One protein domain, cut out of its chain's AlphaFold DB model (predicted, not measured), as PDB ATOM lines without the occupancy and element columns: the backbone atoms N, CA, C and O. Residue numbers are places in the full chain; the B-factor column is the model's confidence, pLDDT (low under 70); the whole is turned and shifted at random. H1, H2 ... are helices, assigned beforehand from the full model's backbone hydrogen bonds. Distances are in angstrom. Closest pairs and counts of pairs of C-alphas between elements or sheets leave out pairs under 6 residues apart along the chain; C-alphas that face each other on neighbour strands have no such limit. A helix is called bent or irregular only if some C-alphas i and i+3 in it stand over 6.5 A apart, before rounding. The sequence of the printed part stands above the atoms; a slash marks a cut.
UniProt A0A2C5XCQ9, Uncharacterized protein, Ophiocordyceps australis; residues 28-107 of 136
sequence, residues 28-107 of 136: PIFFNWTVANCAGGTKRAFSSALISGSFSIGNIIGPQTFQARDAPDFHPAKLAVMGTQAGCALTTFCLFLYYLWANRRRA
ATOM      1  N   PRO A  28     107.344 115.170 135.340       78.62
ATOM      2  CA  PRO A  28     106.237 115.898 134.710       78.62
ATOM      3  C   PRO A  28     106.445 116.151 133.209       78.62
ATOM      4  O   PRO A  28     105.466 116.255 132.466       78.62
ATOM      5  N   ILE A  29     107.695 116.225 132.743       81.06
ATOM      6  CA  ILE A  29     108.010 116.363 131.315       81.06
ATOM      7  C   ILE A  29     107.620 115.074 130.582       81.06
ATOM      8  O   ILE A  29     106.933 115.144 129.566       81.06
ATOM      9  N   PHE A  30     107.944 113.899 131.133       75.31
ATOM     10  CA  PHE A  30     107.526 112.612 130.561       75.31
ATOM     11  C   PHE A  30     106.006 112.451 130.503       75.31
ATOM     12  O   PHE A  30     105.477 111.961 129.501       75.31
ATOM     13  N   PHE A  31     105.291 112.895 131.541       76.69
ATOM     14  CA  PHE A  31     103.829 112.903 131.521       76.69
ATOM     15  C   PHE A  31     103.287 113.789 130.396       76.69
ATOM     16  O   PHE A  31     102.469 113.322 129.605       76.69
ATOM     17  N   ASN A  32     103.771 115.028 130.269       77.94
ATOM     18  CA  ASN A  32     103.355 115.919 129.181       77.94
ATOM     19  C   ASN A  32     103.689 115.341 127.801       77.94
ATOM     20  O   ASN A  32     102.855 115.382 126.898       77.94
ATOM     21  N   TRP A  33     104.865 114.737 127.646       73.00
ATOM     22  CA  TRP A  33     105.292 114.162 126.375       73.00
ATOM     23  C   TRP A  33     104.453 112.942 125.972       73.00
ATOM     24  O   TRP A  33     104.097 112.783 124.804       73.00
ATOM     25  N   THR A  34     104.045 112.126 126.946       70.75
ATOM     26  CA  THR A  34     103.140 110.985 126.731       70.75
ATOM     27  C   THR A  34     101.742 111.454 126.339       70.75
ATOM     28  O   THR A  34     101.122 110.897 125.436       70.75
ATOM     29  N   VAL A  35     101.254 112.519 126.977       68.38
ATOM     30  CA  VAL A  35      99.981 113.155 126.622       68.38
ATOM     31  C   VAL A  35     100.015 113.733 125.207       68.38
ATOM     32  O   VAL A  35      99.032 113.595 124.481       68.38
ATOM     33  N   ALA A  36     101.128 114.348 124.810       68.19
ATOM     34  CA  ALA A  36     101.290 114.936 123.485       68.19
ATOM     35  C   ALA A  36     101.383 113.883 122.369       68.19
ATOM     36  O   ALA A  36     100.937 114.146 121.258       68.19
ATOM     37  N   ASN A  37     101.934 112.696 122.651       65.75
ATOM     38  CA  ASN A  37     102.181 111.652 121.645       65.75
ATOM     39  C   ASN A  37     101.142 110.515 121.620       65.75
ATOM     40  O   ASN A  37     101.158 109.700 120.695       65.75
ATOM     41  N   CYS A  38     100.224 110.442 122.590       63.78
ATOM     42  CA  CYS A  38      99.154 109.441 122.624       63.78
ATOM     43  C   CYS A  38      97.768 110.072 122.420       63.78
ATOM     44  O   CYS A  38      97.150 110.558 123.367       63.78
ATOM     45  N   ALA A  39      97.241 109.985 121.193       56.59
ATOM     46  CA  ALA A  39      95.859 110.352 120.877       56.59
ATOM     47  C   ALA A  39      94.854 109.247 121.277       56.59
ATOM     48  O   ALA A  39      95.095 108.055 121.047       56.59
ATOM     49  N   GLY A  40      93.712 109.654 121.845       59.59
ATOM     50  CA  GLY A  40      92.630 108.780 122.323       59.59
ATOM     51  C   GLY A  40      92.597 108.599 123.850       59.59
ATOM     52  O   GLY A  40      93.599 108.245 124.478       59.59
ATOM     53  N   GLY A  41      91.421 108.803 124.458       64.50
ATOM     54  CA  GLY A  41      91.241 108.831 125.921       64.50
ATOM     55  C   GLY A  41      91.688 107.553 126.643       64.50
ATOM     56  O   GLY A  41      92.390 107.623 127.651       64.50
ATOM     57  N   THR A  42      91.377 106.380 126.090       70.19
ATOM     58  CA  THR A  42      91.746 105.075 126.667       70.19
ATOM     59  C   THR A  42      93.249 104.805 126.606       70.19
ATOM     60  O   THR A  42      93.823 104.310 127.574       70.19
ATOM     61  N   LYS A  43      93.924 105.171 125.506       65.62
ATOM     62  CA  LYS A  43      95.382 104.995 125.371       65.62
ATOM     63  C   LYS A  43      96.166 105.948 126.262       65.62
ATOM     64  O   LYS A  43      97.182 105.545 126.830       65.62
ATOM     65  N   ARG A  44      95.692 107.187 126.412       71.00
ATOM     66  CA  ARG A  44      96.292 108.166 127.325       71.00
ATOM     67  C   ARG A  44      96.187 107.696 128.775       71.00
ATOM     68  O   ARG A  44      97.206 107.676 129.459       71.00
ATOM     69  N   ALA A  45      95.004 107.242 129.197       75.19
ATOM     70  CA  ALA A  45      94.790 106.696 130.538       75.19
ATOM     71  C   ALA A  45      95.676 105.466 130.809       75.19
ATOM     72  O   ALA A  45      96.346 105.400 131.842       75.19
ATOM     73  N   PHE A  46      95.751 104.534 129.853       80.31
ATOM     74  CA  PHE A  46      96.611 103.353 129.963       80.31
ATOM     75  C   PHE A  46      98.097 103.722 130.064       80.31
ATOM     76  O   PHE A  46      98.806 103.213 130.928       80.31
ATOM     77  N   SER A  47      98.564 104.663 129.240       77.94
ATOM     78  CA  SER A  47      99.965 105.103 129.254       77.94
ATOM     79  C   SER A  47     100.320 105.831 130.554       77.94
ATOM     80  O   SER A  47     101.368 105.564 131.137       77.94
ATOM     81  N   SER A  48      99.429 106.683 131.076       78.25
ATOM     82  CA  SER A  48      99.637 107.317 132.387       78.25
ATOM     83  C   SER A  48      99.658 106.306 133.536       78.25
ATOM     84  O   SER A  48     100.481 106.434 134.444       78.25
ATOM     85  N   ALA A  49      98.810 105.272 133.480       83.38
ATOM     86  CA  ALA A  49      98.814 104.195 134.465       83.38
ATOM     87  C   ALA A  49     100.120 103.386 134.402       83.38
ATOM     88  O   ALA A  49     100.675 103.044 135.443       83.38
ATOM     89  N   LEU A  50     100.657 103.149 133.201       85.12
ATOM     90  CA  LEU A  50     101.933 102.458 133.004       85.12
ATOM     91  C   LEU A  50     103.120 103.245 133.586       85.12
ATOM     92  O   LEU A  50     103.993 102.650 134.220       85.12
ATOM     93  N   ILE A  51     103.139 104.573 133.415       83.31
ATOM     94  CA  ILE A  51     104.165 105.448 134.011       83.31
ATOM     95  C   ILE A  51     104.089 105.375 135.536       83.31
ATOM     96  O   ILE A  51     105.103 105.135 136.194       83.31
ATOM     97  N   SER A  52     102.887 105.516 136.100       83.38
ATOM     98  CA  SER A  52     102.689 105.418 137.549       83.38
ATOM     99  C   SER A  52     103.065 104.034 138.090       83.38
ATOM    100  O   SER A  52     103.700 103.941 139.137       83.38
ATOM    101  N   GLY A  53     102.714 102.958 137.381       86.56
ATOM    102  CA  GLY A  53     103.064 101.589 137.762       86.56
ATOM    103  C   GLY A  53     104.573 101.353 137.740       86.56
ATOM    104  O   GLY A  53     105.130 100.790 138.680       86.56
ATOM    105  N   SER A  54     105.252 101.858 136.710       84.50
ATOM    106  CA  SER A  54     106.711 101.774 136.581       84.50
ATOM    107  C   SER A  54     107.423 102.542 137.698       84.50
ATOM    108  O   SER A  54     108.404 102.049 138.256       84.50
ATOM    109  N   PHE A  55     106.898 103.710 138.090       83.06
ATOM    110  CA  PHE A  55     107.395 104.456 139.248       83.06
ATOM    111  C   PHE A  55     107.265 103.645 140.546       83.06
ATOM    112  O   PHE A  55     108.229 103.544 141.307       83.06
ATOM    113  N   SER A  56     106.119 103.002 140.784       84.69
ATOM    114  CA  SER A  56     105.926 102.138 141.958       84.69
ATOM    115  C   SER A  56     106.897 100.953 141.979       84.69
ATOM    116  O   SER A  56     107.489 100.668 143.018       84.69
ATOM    117  N   ILE A  57     107.129 100.302 140.835       85.00
ATOM    118  CA  ILE A  57     108.100  99.199 140.718       85.00
ATOM    119  C   ILE A  57     109.518  99.684 141.051       85.00
ATOM    120  O   ILE A  57     110.233  99.021 141.806       85.00
ATOM    121  N   GLY A  58     109.911 100.863 140.560       80.19
ATOM    122  CA  GLY A  58     111.206 101.469 140.882       80.19
ATOM    123  C   GLY A  58     111.397 101.709 142.383       80.19
ATOM    124  O   GLY A  58     112.471 101.433 142.916       80.19
ATOM    125  N   ASN A  59     110.345 102.135 143.087       82.12
ATOM    126  CA  ASN A  59     110.383 102.322 144.542       82.12
ATOM    127  C   ASN A  59     110.507 100.997 145.317       82.12
ATOM    128  O   ASN A  59     111.078 100.991 146.403       82.12
ATOM    129  N   ILE A  60     110.021  99.876 144.771       82.81
ATOM    130  CA  ILE A  60     110.170  98.544 145.386       82.81
ATOM    131  C   ILE A  60     111.587  97.996 145.166       82.81
ATOM    132  O   ILE A  60     112.203  97.471 146.094       82.81
ATOM    133  N   ILE A  61     112.115  98.122 143.944       80.50
ATOM    134  CA  ILE A  61     113.436  97.591 143.573       80.50
ATOM    135  C   ILE A  61     114.567  98.440 144.175       80.50
ATOM    136  O   ILE A  61     115.605  97.898 144.557       80.50
ATOM    137  N   GLY A  62     114.367  99.756 144.312       74.31
ATOM    138  CA  GLY A  62     115.374 100.697 144.810       74.31
ATOM    139  C   GLY A  62     116.033 100.252 146.125       74.31
ATOM    140  O   GLY A  62     117.239 100.001 146.127       74.31
ATOM    141  N   PRO A  63     115.283 100.064 147.224       72.94
ATOM    142  CA  PRO A  63     115.838  99.617 148.502       72.94
ATOM    143  C   PRO A  63     116.484  98.228 148.438       72.94
ATOM    144  O   PRO A  63     117.463  97.977 149.135       72.94
ATOM    145  N   GLN A  64     115.983  97.334 147.576       71.88
ATOM    146  CA  GLN A  64     116.521  95.974 147.441       71.88
ATOM    147  C   GLN A  64     117.923  95.943 146.819       71.88
ATOM    148  O   GLN A  64     118.673  94.997 147.057       71.88
ATOM    149  N   THR A  65     118.304  96.976 146.059       67.81
ATOM    150  CA  THR A  65     119.655  97.081 145.481       67.81
ATOM    151  C   THR A  65     120.729  97.521 146.483       67.81
ATOM    152  O   THR A  65     121.913  97.300 146.231       67.81
ATOM    153  N   PHE A  66     120.352  98.073 147.642       64.50
ATOM    154  CA  PHE A  66     121.280  98.451 148.715       64.50
ATOM    155  C   PHE A  66     121.395  97.331 149.758       64.50
ATOM    156  O   PHE A  66     120.920  97.452 150.887       64.50
ATOM    157  N   GLN A  67     122.023  96.214 149.383       68.12
ATOM    158  CA  GLN A  67     122.241  95.100 150.310       68.12
ATOM    159  C   GLN A  67     123.398  95.379 151.275       68.12
ATOM    160  O   GLN A  67     124.485  95.783 150.866       68.12
ATOM    161  N   ALA A  68     123.189  95.073 152.560       59.69
ATOM    162  CA  ALA A  68     124.200  95.230 153.611       59.69
ATOM    163  C   ALA A  68     125.471  94.390 153.374       59.69
ATOM    164  O   ALA A  68     126.529  94.729 153.900       59.69
ATOM    165  N   ARG A  69     125.385  93.320 152.567       60.00
ATOM    166  CA  ARG A  69     126.523  92.440 152.259       60.00
ATOM    167  C   ARG A  69     127.585  93.101 151.369       60.00
ATOM    168  O   ARG A  69     128.726  92.663 151.395       60.00
ATOM    169  N   ASP A  70     127.211  94.118 150.590       57.28
ATOM    170  CA  ASP A  70     128.089  94.758 149.597       57.28
ATOM    171  C   ASP A  70     128.666  96.099 150.099       57.28
ATOM    172  O   ASP A  70     129.150  96.928 149.319       57.28
ATOM    173  N   ALA A  71     128.613  96.331 151.414       50.19
ATOM    174  CA  ALA A  71     129.315  97.435 152.056       50.19
ATOM    175  C   ALA A  71     130.844  97.224 151.956       50.19
ATOM    176  O   ALA A  71     131.302  96.093 152.123       50.19
ATOM    177  N   PRO A  72     131.660  98.277 151.730       58.78
ATOM    178  CA  PRO A  72     131.330  99.709 151.735       58.78
ATOM    179  C   PRO A  72     131.072 100.332 150.348       58.78
ATOM    180  O   PRO A  72     130.622 101.476 150.271       58.78
ATOM    181  N   ASP A  73     131.347  99.617 149.257       61.38
ATOM    182  CA  ASP A  73     131.397 100.212 147.917       61.38
ATOM    183  C   ASP A  73     130.108 100.087 147.090       61.38
ATOM    184  O   ASP A  73     129.996 100.773 146.059       61.38
ATOM    185  N   PHE A  74     129.151  99.250 147.527       62.69
ATOM    186  CA  PHE A  74     127.819  99.044 146.932       62.69
ATOM    187  C   PHE A  74     127.848  99.001 145.392       62.69
ATOM    188  O   PHE A  74     127.067  99.665 144.705       62.69
ATOM    189  N   HIS A  75     128.789  98.239 144.824       65.06
ATOM    190  CA  HIS A  75     128.933  98.066 143.375       65.06
ATOM    191  C   HIS A  75     127.637  97.662 142.650       65.06
ATOM    192  O   HIS A  75     127.349  98.283 141.623       65.06
ATOM    193  N   PRO A  76     126.810  96.719 143.154       65.06
ATOM    194  CA  PRO A  76     125.580  96.350 142.454       65.06
ATOM    195  C   PRO A  76     124.563  97.495 142.387       65.06
ATOM    196  O   PRO A  76     123.932  97.677 141.348       65.06
ATOM    197  N   ALA A  77     124.462  98.333 143.424       66.12
ATOM    198  CA  ALA A  77     123.587  99.507 143.405       66.12
ATOM    199  C   ALA A  77     124.033 100.529 142.345       66.12
ATOM    200  O   ALA A  77     123.217 101.047 141.582       66.12
ATOM    201  N   LYS A  78     125.345 100.786 142.239       68.56
ATOM    202  CA  LYS A  78     125.902 101.693 141.218       68.56
ATOM    203  C   LYS A  78     125.659 101.165 139.804       68.56
ATOM    204  O   LYS A  78     125.270 101.934 138.926       68.56
ATOM    205  N   LEU A  79     125.860  99.863 139.594       72.88
ATOM    206  CA  LEU A  79     125.637  99.224 138.300       72.88
ATOM    207  C   LEU A  79     124.156  99.262 137.902       72.88
ATOM    208  O   LEU A  79     123.846  99.561 136.753       72.88
ATOM    209  N   ALA A  80     123.244  99.025 138.851       74.69
ATOM    210  CA  ALA A  80     121.804  99.085 138.614       74.69
ATOM    211  C   ALA A  80     121.346 100.495 138.209       74.69
ATOM    212  O   ALA A  80     120.596 100.647 137.244       74.69
ATOM    213  N   VAL A  81     121.839 101.537 138.888       74.31
ATOM    214  CA  VAL A  81     121.527 102.934 138.540       74.31
ATOM    215  C   VAL A  81     122.061 103.290 137.150       74.31
ATOM    216  O   VAL A  81     121.307 103.791 136.319       74.31
ATOM    217  N   MET A  82     123.330 102.979 136.859       77.19
ATOM    218  CA  MET A  82     123.930 103.252 135.545       77.19
ATOM    219  C   MET A  82     123.249 102.461 134.424       77.19
ATOM    220  O   MET A  82     122.979 103.012 133.359       77.19
ATOM    221  N   GLY A  83     122.920 101.191 134.673       80.69
ATOM    222  CA  GLY A  83     122.211 100.331 133.728       80.69
ATOM    223  C   GLY A  83     120.804 100.839 133.424       80.69
ATOM    224  O   GLY A  83     120.409 100.893 132.261       80.69
ATOM    225  N   THR A  84     120.077 101.295 134.445       79.12
ATOM    226  CA  THR A  84     118.736 101.874 134.267       79.12
ATOM    227  C   THR A  84     118.811 103.181 133.480       79.12
ATOM    228  O   THR A  84     118.055 103.366 132.528       79.12
ATOM    229  N   GLN A  85     119.769 104.058 133.798       78.88
ATOM    230  CA  GLN A  85     119.979 105.317 133.077       78.88
ATOM    231  C   GLN A  85     120.348 105.079 131.602       78.88
ATOM    232  O   GLN A  85     119.795 105.732 130.714       78.88
ATOM    233  N   ALA A  86     121.246 104.126 131.334       81.75
ATOM    234  CA  ALA A  86     121.640 103.744 129.980       81.75
ATOM    235  C   ALA A  86     120.476 103.110 129.202       81.75
ATOM    236  O   ALA A  86     120.263 103.444 128.037       81.75
ATOM    237  N   GLY A  87     119.683 102.252 129.850       84.06
ATOM    238  CA  GLY A  87     118.482 101.655 129.264       84.06
ATOM    239  C   GLY A  87     117.420 102.700 128.918       84.06
ATOM    240  O   GLY A  87     116.856 102.665 127.821       84.06
ATOM    241  N   CYS A  88     117.195 103.676 129.803       81.44
ATOM    242  CA  CYS A  88     116.330 104.820 129.522       81.44
ATOM    243  C   CYS A  88     116.841 105.618 128.319       81.44
ATOM    244  O   CYS A  88     116.075 105.846 127.386       81.44
ATOM    245  N   ALA A  89     118.129 105.976 128.294       82.44
ATOM    246  CA  ALA A  89     118.723 106.724 127.186       82.44
ATOM    247  C   ALA A  89     118.589 105.982 125.846       82.44
ATOM    248  O   ALA A  89     118.176 106.577 124.851       82.44
ATOM    249  N   LEU A  90     118.866 104.674 125.831       85.25
ATOM    250  CA  LEU A  90     118.710 103.834 124.645       85.25
ATOM    251  C   LEU A  90     117.252 103.790 124.179       85.25
ATOM    252  O   LEU A  90     116.975 103.971 122.995       85.25
ATOM    253  N   THR A  91     116.313 103.588 125.104       81.81
ATOM    254  CA  THR A  91     114.883 103.513 124.782       81.81
ATOM    255  C   THR A  91     114.380 104.840 124.217       81.81
ATOM    256  O   THR A  91     113.715 104.844 123.182       81.81
ATOM    257  N   THR A  92     114.741 105.970 124.834       80.75
ATOM    258  CA  THR A  92     114.403 107.311 124.336       80.75
ATOM    259  C   THR A  92     115.008 107.569 122.959       80.75
ATOM    260  O   THR A  92     114.319 108.087 122.084       80.75
ATOM    261  N   PHE A  93     116.260 107.167 122.729       83.75
ATOM    262  CA  PHE A  93     116.911 107.316 121.428       83.75
ATOM    263  C   PHE A  93     116.221 106.486 120.336       83.75
ATOM    264  O   PHE A  93     115.932 106.998 119.254       83.75
ATOM    265  N   CYS A  94     115.871 105.233 120.629       83.06
ATOM    266  CA  CYS A  94     115.085 104.391 119.726       83.06
ATOM    267  C   CYS A  94     113.711 105.006 119.422       83.06
ATOM    268  O   CYS A  94     113.282 105.007 118.266       83.06
ATOM    269  N   LEU A  95     113.037 105.563 120.435       80.44
ATOM    270  CA  LEU A  95     111.753 106.246 120.266       80.44
ATOM    271  C   LEU A  95     111.892 107.486 119.375       80.44
ATOM    272  O   LEU A  95     111.081 107.697 118.477       80.44
ATOM    273  N   PHE A  96     112.953 108.267 119.574       79.69
ATOM    274  CA  PHE A  96     113.261 109.441 118.764       79.69
ATOM    275  C   PHE A  96     113.504 109.073 117.294       79.69
ATOM    276  O   PHE A  96     112.915 109.679 116.398       79.69
ATOM    277  N   LEU A  97     114.297 108.028 117.030       80.75
ATOM    278  CA  LEU A  97     114.499 107.510 115.673       80.75
ATOM    279  C   LEU A  97     113.192 107.011 115.048       80.75
ATOM    280  O   LEU A  97     112.926 107.280 113.874       80.75
ATOM    281  N   TYR A  98     112.359 106.322 115.829       79.75
ATOM    282  CA  TYR A  98     111.041 105.881 115.383       79.75
ATOM    283  C   TYR A  98     110.146 107.068 115.015       79.75
ATOM    284  O   TYR A  98     109.533 107.055 113.946       79.75
ATOM    285  N   TYR A  99     110.107 108.115 115.842       71.56
ATOM    286  CA  TYR A  99     109.346 109.327 115.557       71.56
ATOM    287  C   TYR A  99     109.869 110.054 114.322       71.56
ATOM    288  O   TYR A  99     109.062 110.438 113.477       71.56
ATOM    289  N   LEU A 100     111.186 110.162 114.133       76.06
ATOM    290  CA  LEU A 100     111.767 110.721 112.908       76.06
ATOM    291  C   LEU A 100     111.380 109.915 111.664       76.06
ATOM    292  O   LEU A 100     111.001 110.498 110.646       76.06
ATOM    293  N   TRP A 101     111.445 108.585 111.736       76.06
ATOM    294  CA  TRP A 101     111.060 107.709 110.631       76.06
ATOM    295  C   TRP A 101     109.561 107.805 110.320       76.06
ATOM    296  O   TRP A 101     109.177 107.992 109.164       76.06
ATOM    297  N   ALA A 102     108.710 107.743 111.345       71.62
ATOM    298  CA  ALA A 102     107.264 107.858 111.202       71.62
ATOM    299  C   ALA A 102     106.860 109.233 110.649       71.62
ATOM    300  O   ALA A 102     105.995 109.315 109.775       71.62
ATOM    301  N   ASN A 103     107.526 110.298 111.098       68.62
ATOM    302  CA  ASN A 103     107.294 111.659 110.631       68.62
ATOM    303  C   ASN A 103     107.768 111.851 109.179       68.62
ATOM    304  O   ASN A 103     107.034 112.405 108.364       68.62
ATOM    305  N   ARG A 104     108.935 111.303 108.803       69.25
ATOM    306  CA  ARG A 104     109.409 111.280 107.406       69.25
ATOM    307  C   ARG A 104     108.468 110.514 106.479       69.25
ATOM    308  O   ARG A 104     108.247 110.944 105.354       69.25
ATOM    309  N   ARG A 105     107.885 109.408 106.947       66.31
ATOM    310  CA  ARG A 105     106.941 108.598 106.161       66.31
ATOM    311  C   ARG A 105     105.574 109.273 105.987       66.31
ATOM    312  O   ARG A 105     104.883 108.980 105.017       66.31
ATOM    313  N   ARG A 106     105.181 110.150 106.918       62.56
ATOM    314  CA  ARG A 106     103.925 110.925 106.874       62.56
ATOM    315  C   ARG A 106     104.082 112.297 106.201       62.56
ATOM    316  O   ARG A 106     103.082 112.878 105.802       62.56
ATOM    317  N   ALA A 107     105.312 112.778 105.994       60.09
ATOM    318  CA  ALA A 107     105.601 114.058 105.337       60.09
ATOM    319  C   ALA A 107     105.132 114.144 103.868       60.09
ATOM    320  O   ALA A 107     104.988 115.242 103.341       60.09
TER     321      ALA A 107
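AT A GLANCE: This is residues 28 to 107 of the 136 residues of an uncharacterized protein of Ophiocordyceps australis (UniProt A0A2C5XCQ9). Two long helices, H2 and H3, make a narrow open V, joined at its point by residues 65 to 74. The short helix H1 packs on the first half of H2 near the open end of the V, and most of H3 runs as a free arm. The printed part has 80 residues with three named helices, in the order H1, H2, H3, and no named strand: the class is all helix. It is only just loose, close to extended, with a radius of gyration of the C-alphas of 17.0 A and spans of 55 by 26 by 15 A.

IN THESE COORDINATES: Find C-alpha 28 at (106.237, 115.898, 134.710); from there H1 runs over residues 28 to 37, 14.3 A from first to last C-alpha. Go on to C-alpha 41 at (91.241, 108.831, 125.921), where H2 begins; it holds residues 41 to 64 and is 35.6 A long. H2 is irregular, but only just: C-alphas 60 and 63 are 6.6 A apart. H3, residues 75 to 106, is the longest helix at 46.1 A and ends at C-alpha 106, (103.925, 110.925, 106.874).

HOW THE PARTS SIT: Look first at H1 and H2, a helical hairpin over a tight link of 3 residues. They touch, H2 with residues 44 to 51 alone; their closest C-alphas, those of Val 35 and Arg 44, are 6.2 A apart. They run opposite ways at a shallow tilt of 33 degrees, only just short of steep. H2 and H3 are near each other, with 6 pairs of C-alphas within 10 A. H1 and H3 are apart. In H1 and H3 every O i to N i+4 pair is within hydrogen-bond range; in H2, 18 of 20 are.

THE WHOLE: The two C-alphas farthest apart, those of Arg 69 and Ala 107, are 55.7 A from each other. Residues 53 to 60 of H2, residues 68 to 73, residues 82 to 98 of H3 and residues 100 to 107, of which 100 to 106 belong to H3, stand free. The printed part has no cut, and the link from H2 to H3, 10 residues, is short. The mean pLDDT of the printed part is 73.8; look for values under 70 at residues 35 to 41, residue 43, residues 65 to 78 and residues 103 to 107.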